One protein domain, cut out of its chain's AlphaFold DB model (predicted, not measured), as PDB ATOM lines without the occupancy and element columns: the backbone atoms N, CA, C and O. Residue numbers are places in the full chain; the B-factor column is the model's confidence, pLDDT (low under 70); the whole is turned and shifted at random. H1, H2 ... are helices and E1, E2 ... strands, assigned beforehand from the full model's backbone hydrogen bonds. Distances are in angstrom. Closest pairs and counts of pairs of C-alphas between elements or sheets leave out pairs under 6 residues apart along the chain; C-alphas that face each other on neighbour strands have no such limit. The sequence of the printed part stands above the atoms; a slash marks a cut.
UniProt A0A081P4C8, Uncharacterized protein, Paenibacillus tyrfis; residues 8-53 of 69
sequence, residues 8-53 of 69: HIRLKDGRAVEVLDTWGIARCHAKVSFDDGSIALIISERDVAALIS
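What this domain is: This is residues 8 to 53 of the 69 residues of an uncharacterized protein of Paenibacillus tyrfis (UniProt A0A081P4C8). Picture one small, strongly twisted sheet of four strands that zigzags hairpin after hairpin, with a single short helix, H1, sticking out past it as a tail from residue 48 onward. The sheet is the body, its strands' lines turning by 113 degrees from edge to edge, and no named helix covers either of its faces. The printed part has 46 residues, with four named strands and then one named helix along the chain, E1 E2 E3 E4 H1; the sheet order is E1 - E2 - E3 - E4, all antiparallel, and the class is mixed, helices and strands. The whole is only just compact, close to loose, with a radius of gyration of the C-alphas of 11.1 A, and its elongated outline spans 33 by 21 by 15 A.

Where its parts are: Find C-alpha 8 at (49.241, -29.098, -48.975); there E1 begins, and it holds residues 8 to 10, 7.1 A from first to last C-alpha. Go on to C-alpha 16 at (49.229, -33.761, -43.730), where E2 starts; it holds residues 16 to 22, 16.7 A, and is the longest strand by residues. E3 is residues 30 to 34, 12.4 A, and E4 is residues 39 to 42, 9.7 A. H1 is residues 45 to 52, 10.6 A, and ends at C-alpha 52, at (22.331, -33.641, -42.574).

How they stand to each other: Start at the edge strand E1, which forms an antiparallel hairpin with E2 at 123 degrees between directions; look for N 9 and O 17, 2.9 A apart, and N 17 and O 9, also 2.9 A. The C-alphas of Arg 10 and Ala 16 face each other at 4.5 A. Next, E2 and E3 form a hairpin, antiparallel at 145 degrees, with N 20 and O 31 within hydrogen-bond range at 2.8 A and C-alphas 19 and 32 facing each other at 4.5 A. E3 and E4 form the third hairpin, antiparallel at 140 degrees; here N 42 and O 30 are 2.8 A apart, and C-alphas 31 and 41 face each other at 4.6 A. The four strands make a meander, each strand the antiparallel neighbour of the one before, and E4 is the other edge strand. E1 is apart from E3 and from E4. H1 is not on the sheet, with 1 pair of C-alphas within 10 A, and it is apart from E1, E2 and E3. Within H1, every O i to N i+4 pair is within hydrogen-bond range.

The domain as a whole: The two C-alphas farthest apart are those of Asp 36 and Ser 53, 33.3 A. Residues 48 to 53, of which 48 to 52 belong to H1, stand free. The printed part has no cut and no long link: those from E1 to E2, E3 to E4 and E4 to H1 are tight, and that from E2 to E3 is short. The mean pLDDT of the printed part is 79.0; look for values under 70 at residues 24 to 28, residue 46 and residues 50 to 51.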
ATOM      1  N   HIS A   8      48.835 -28.212 -50.060       89.06
ATOM      2  CA  HIS A   8      49.241 -29.098 -48.975       89.06
ATOM      3  C   HIS A   8      48.729 -28.522 -47.659       89.06
ATOM      4  O   HIS A   8      49.126 -27.430 -47.247       89.06
ATOM      5  N   ILE A   9      47.828 -29.247 -46.999       86.12
ATOM      6  CA  ILE A   9      47.150 -28.770 -45.791       86.12
ATOM      7  C   ILE A   9      47.326 -29.739 -44.632       86.12
ATOM      8  O   ILE A   9      47.533 -30.937 -44.812       86.12
ATOM      9  N   ARG A  10      47.207 -29.203 -43.416       87.69
ATOM     10  CA  ARG A  10      47.237 -29.987 -42.183       87.69
ATOM     11  C   ARG A  10      45.846 -30.061 -41.575       87.69
ATOM     12  O   ARG A  10      45.201 -29.037 -41.353       87.69
ATOM     13  N   LEU A  11      45.383 -31.277 -41.320       84.19
ATOM     14  CA  LEU A  11      44.090 -31.540 -40.701       84.19
ATOM     15  C   LEU A  11      44.149 -31.296 -39.190       84.19
ATOM     16  O   LEU A  11      45.225 -31.259 -38.591       84.19
ATOM     17  N   LYS A  12      42.978 -31.154 -38.553       81.19
ATOM     18  CA  LYS A  12      42.875 -30.945 -37.095       81.19
ATOM     19  C   LYS A  12      43.506 -32.081 -36.279       81.19
ATOM     20  O   LYS A  12      43.967 -31.838 -35.171       81.19
ATOM     21  N   ASP A  13      43.526 -33.297 -36.818       83.75
ATOM     22  CA  ASP A  13      44.157 -34.467 -36.195       83.75
ATOM     23  C   ASP A  13      45.682 -34.531 -36.410       83.75
ATOM     24  O   ASP A  13      46.337 -35.479 -35.986       83.75
ATOM     25  N   GLY A  14      46.258 -33.517 -37.061       85.94
ATOM     26  CA  GLY A  14      47.690 -33.381 -37.277       85.94
ATOM     27  C   GLY A  14      48.215 -34.015 -38.562       85.94
ATOM     28  O   GLY A  14      49.379 -33.753 -38.881       85.94
ATOM     29  N   ARG A  15      47.397 -34.773 -39.310       86.12
ATOM     30  CA  ARG A  15      47.797 -35.393 -40.585       86.12
ATOM     31  C   ARG A  15      47.984 -34.352 -41.688       86.12
ATOM     32  O   ARG A  15      47.214 -33.394 -41.775       86.12
ATOM     33  N   ALA A  16      49.002 -34.547 -42.521       88.88
ATOM     34  CA  ALA A  16      49.229 -33.761 -43.730       88.88
ATOM     35  C   ALA A  16      48.569 -34.452 -44.928       88.88
ATOM     36  O   ALA A  16      48.550 -35.682 -44.993       88.88
ATOM     37  N   VAL A  17      47.992 -33.663 -45.834       89.25
ATOM     38  CA  VAL A  17      47.323 -34.166 -47.038       89.25
ATOM     39  C   VAL A  17      47.500 -33.215 -48.220       89.25
ATOM     40  O   VAL A  17      47.626 -32.003 -48.028       89.25
ATOM     41  N   GLU A  18      47.439 -33.760 -49.435       89.81
ATOM     42  CA  GLU A  18      47.388 -32.993 -50.687       89.81
ATOM     43  C   GLU A  18      45.950 -32.921 -51.214       89.81
ATOM     44  O   GLU A  18      45.248 -33.932 -51.280       89.81
ATOM     45  N   VAL A  19      45.502 -31.733 -51.620       87.88
ATOM     46  CA  VAL A  19      44.190 -31.530 -52.245       87.88
ATOM     47  C   VAL A  19      44.211 -31.977 -53.710       87.88
ATOM     48  O   VAL A  19      44.797 -31.331 -54.572       87.88
ATOM     49  N   LEU A  20      43.490 -33.050 -54.022       85.31
ATOM     50  CA  LEU A  20      43.395 -33.629 -55.364       85.31
ATOM     51  C   LEU A  20      42.323 -32.968 -56.236       85.31
ATOM     52  O   LEU A  20      42.473 -32.892 -57.458       85.31
ATOM     53  N   ASP A  21      41.218 -32.549 -55.623       81.69
ATOM     54  CA  ASP A  21      40.109 -31.878 -56.301       81.69
ATOM     55  C   ASP A  21      39.272 -31.065 -55.306       81.69
ATOM     56  O   ASP A  21      39.207 -31.393 -54.116       81.69
ATOM     57  N   THR A  22      38.609 -30.022 -55.800       76.56
ATOM     58  CA  THR A  22      37.780 -29.103 -55.010       76.56
ATOM     59  C   THR A  22      36.456 -28.863 -55.718       76.56
ATOM     60  O   THR A  22      36.445 -28.525 -56.902       76.56
ATOM     61  N   TRP A  23      35.333 -28.963 -55.002       70.88
ATOM     62  CA  TRP A  23      34.006 -28.748 -55.591       70.88
ATOM     63  C   TRP A  23      33.227 -27.627 -54.900       70.88
ATOM     64  O   TRP A  23      33.003 -27.644 -53.687       70.88
ATOM     65  N   GLY A  24      32.722 -26.699 -55.717       61.19
ATOM     66  CA  GLY A  24      31.874 -25.581 -55.302       61.19
ATOM     67  C   GLY A  24      32.613 -24.244 -55.209       61.19
ATOM     68  O   GLY A  24      33.822 -24.181 -55.023       61.19
ATOM     69  N   ILE A  25      31.862 -23.149 -55.327       54.19
ATOM     70  CA  ILE A  25      32.369 -21.794 -55.087       54.19
ATOM     71  C   ILE A  25      32.503 -21.632 -53.562       54.19
ATOM     72  O   ILE A  25      31.498 -21.606 -52.855       54.19
ATOM     73  N   ALA A  26      33.735 -21.571 -53.048       49.53
ATOM     74  CA  ALA A  26      34.054 -21.240 -51.650       49.53
ATOM     75  C   ALA A  26      33.534 -22.194 -50.537       49.53
ATOM     76  O   ALA A  26      33.371 -21.764 -49.392       49.53
ATOM     77  N   ARG A  27      33.306 -23.487 -50.818       57.00
ATOM     78  CA  ARG A  27      33.026 -24.517 -49.789       57.00
ATOM     79  C   ARG A  27      34.274 -25.364 -49.529       57.00
ATOM     80  O   ARG A  27      35.009 -25.672 -50.459       57.00
ATOM     81  N   CYS A  28      34.507 -25.761 -48.279       63.97
ATOM     82  CA  CYS A  28      35.702 -26.517 -47.876       63.97
ATOM     83  C   CYS A  28      35.522 -28.026 -48.127       63.97
ATOM     84  O   CYS A  28      35.718 -28.831 -47.220       63.97
ATOM     85  N   HIS A  29      35.080 -28.394 -49.333       76.19
ATOM     86  CA  HIS A  29      35.014 -29.784 -49.770       76.19
ATOM     87  C   HIS A  29      36.235 -30.087 -50.624       76.19
ATOM     88  O   HIS A  29      36.381 -29.521 -51.711       76.19
ATOM     89  N   ALA A  30      37.084 -30.982 -50.144       78.88
ATOM     90  CA  ALA A  30      38.289 -31.376 -50.852       78.88
ATOM     91  C   ALA A  30      38.390 -32.896 -50.891       78.88
ATOM     92  O   ALA A  30      38.251 -33.563 -49.864       78.88
ATOM     93  N   LYS A  31      38.652 -33.448 -52.075       86.06
ATOM     94  CA  LYS A  31      39.232 -34.786 -52.172       86.06
ATOM     95  C   LYS A  31      40.709 -34.650 -51.858       86.06
ATOM     96  O   LYS A  31      41.360 -33.787 -52.439       86.06
ATOM     97  N   VAL A  32      41.230 -35.500 -50.987       86.88
ATOM     98  CA  VAL A  32      42.637 -35.446 -50.595       86.88
ATOM     99  C   VAL A  32      43.302 -36.815 -50.640       86.88
ATOM    100  O   VAL A  32      42.612 -37.833 -50.524       86.88
ATOM    101  N   SER A  33      44.624 -36.826 -50.782       91.38
ATOM    102  CA  SER A  33      45.479 -37.999 -50.568       91.38
ATOM    103  C   SER A  33      46.323 -37.847 -49.308       91.38
ATOM    104  O   SER A  33      46.805 -36.755 -49.004       91.38
ATOM    105  N   PHE A  34      46.507 -38.957 -48.599       88.75
ATOM    106  CA  PHE A  34      47.434 -39.088 -47.476       88.75
ATOM    107  C   PHE A  34      48.744 -39.747 -47.928       88.75
ATOM    108  O   PHE A  34      48.788 -40.412 -48.964       88.75
ATOM    109  N   ASP A  35      49.786 -39.622 -47.104       87.44
ATOM    110  CA  ASP A  35      51.115 -40.200 -47.364       87.44
ATOM    111  C   ASP A  35      51.110 -41.737 -47.465       87.44
ATOM    112  O   ASP A  35      51.970 -42.322 -48.119       87.44
ATOM    113  N   ASP A  36      50.129 -42.406 -46.851       89.56
ATOM    114  CA  ASP A  36      49.940 -43.862 -46.941       89.56
ATOM    115  C   ASP A  36      49.254 -44.314 -48.247       89.56
ATOM    116  O   ASP A  36      48.977 -45.499 -48.434       89.56
ATOM    117  N   GLY A  37      48.967 -43.376 -49.157       86.50
ATOM    118  CA  GLY A  37      48.286 -43.619 -50.427       86.50
ATOM    119  C   GLY A  37      46.762 -43.715 -50.321       86.50
ATOM    120  O   GLY A  37      46.089 -43.889 -51.341       86.50
ATOM    121  N   SER A  38      46.187 -43.591 -49.120       90.06
ATOM    122  CA  SER A  38      44.736 -43.558 -48.945       90.06
ATOM    123  C   SER A  38      44.132 -42.241 -49.448       90.06
ATOM    124  O   SER A  38      44.788 -41.200 -49.530       90.06
ATOM    125  N   ILE A  39      42.849 -42.288 -49.814       89.62
ATOM    126  CA  ILE A  39      42.095 -41.144 -50.336       89.62
ATOM    127  C   ILE A  39      40.876 -40.913 -49.448       89.62
ATOM    128  O   ILE A  39      40.145 -41.854 -49.140       89.62
ATOM    129  N   ALA A  40      40.605 -39.653 -49.101       86.06
ATOM    130  CA  ALA A  40      39.380 -39.274 -48.403       86.06
ATOM    131  C   ALA A  40      38.709 -38.043 -49.010       86.06
ATOM    132  O   ALA A  40      39.326 -37.233 -49.704       86.06
ATOM    133  N   LEU A  41      37.421 -37.900 -48.703       83.50
ATOM    134  CA  LEU A  41      36.681 -36.661 -48.876       83.50
ATOM    135  C   LEU A  41      36.656 -35.927 -47.537       83.50
ATOM    136  O   LEU A  41      36.194 -36.474 -46.536       83.50
ATOM    137  N   ILE A  42      37.119 -34.684 -47.534       79.81
ATOM    138  CA  ILE A  42      37.092 -33.815 -46.362       79.81
ATOM    139  C   ILE A  42      35.998 -32.779 -46.553       79.81
ATOM    140  O   ILE A  42      35.889 -32.156 -47.607       79.81
ATOM    141  N   ILE A  43      35.182 -32.623 -45.515       77.69
ATOM    142  CA  ILE A  43      34.037 -31.720 -45.450       77.69
ATOM    143  C   ILE A  43      34.150 -30.944 -44.138       77.69
ATOM    144  O   ILE A  43      34.469 -31.531 -43.102       77.69
ATOM    145  N   SER A  44      33.890 -29.635 -44.150       74.44
ATOM    146  CA  SER A  44      33.856 -28.871 -42.898       74.44
ATOM    147  C   SER A  44      32.659 -29.280 -42.033       74.44
ATOM    148  O   SER A  44      31.582 -29.564 -42.550       74.44
ATOM    149  N   GLU A  45      32.798 -29.253 -40.706       72.81
ATOM    150  CA  GLU A  45      31.698 -29.578 -39.775       72.81
ATOM    151  C   GLU A  45      30.422 -28.758 -40.050       72.81
ATOM    152  O   GLU A  45      29.310 -29.285 -39.999       72.81
ATOM    153  N   ARG A  46      30.578 -27.479 -40.421       69.81
ATOM    154  CA  ARG A  46      29.465 -26.601 -40.819       69.81
ATOM    155  C   ARG A  46      28.727 -27.136 -42.048       69.81
ATOM    156  O   ARG A  46      27.501 -27.068 -42.111       69.81
ATOM    157  N   ASP A  47      29.469 -27.646 -43.026       71.06
ATOM    158  CA  ASP A  47      28.903 -28.188 -44.257       71.06
ATOM    159  C   ASP A  47      28.251 -29.559 -44.017       71.06
ATOM    160  O   ASP A  47      27.184 -29.820 -44.575       71.06
ATOM    161  N   VAL A  48      28.815 -30.388 -43.127       71.69
ATOM    162  CA  VAL A  48      28.196 -31.648 -42.674       71.69
ATOM    163  C   VAL A  48      26.834 -31.380 -42.037       71.69
ATOM    164  O   VAL A  48      25.846 -31.998 -42.432       71.69
ATOM    165  N   ALA A  49      26.747 -30.428 -41.103       71.19
ATOM    166  CA  ALA A  49      25.483 -30.079 -40.455       71.19
ATOM    167  C   ALA A  49      24.424 -29.636 -41.478       71.19
ATOM    168  O   ALA A  49      23.288 -30.102 -41.427       71.19
ATOM    169  N   ALA A  50      24.816 -28.809 -42.452       68.50
ATOM    170  CA  ALA A  50      23.931 -28.357 -43.524       68.50
ATOM    171  C   ALA A  50      23.473 -29.491 -44.464       68.50
ATOM    172  O   ALA A  50      22.365 -29.429 -45.000       68.50
ATOM    173  N   LEU A  51      24.316 -30.506 -44.695       68.31
ATOM    174  CA  LEU A  51      23.961 -31.697 -45.474       68.31
ATOM    175  C   LEU A  51      22.966 -32.582 -44.720       68.31
ATOM    176  O   LEU A  51      21.978 -33.009 -45.312       68.31
ATOM    177  N   ILE A  52      23.203 -32.821 -43.428       73.62
ATOM    178  CA  ILE A  52      22.331 -33.641 -42.574       73.62
ATOM    179  C   ILE A  52      20.973 -32.963 -42.372       73.62
ATOM    180  O   ILE A  52      19.942 -33.628 -42.405       73.62
ATOM    181  N   SER A  53      20.948 -31.639 -42.204       73.62
ATOM    182  CA  SER A  53      19.707 -30.877 -42.027       73.62
ATOM    183  C   SER A  53      18.926 -30.675 -43.325       73.62
ATOM    184  O   SER A  53      17.880 -30.023 -43.314       73.62
TER     185      SER A  53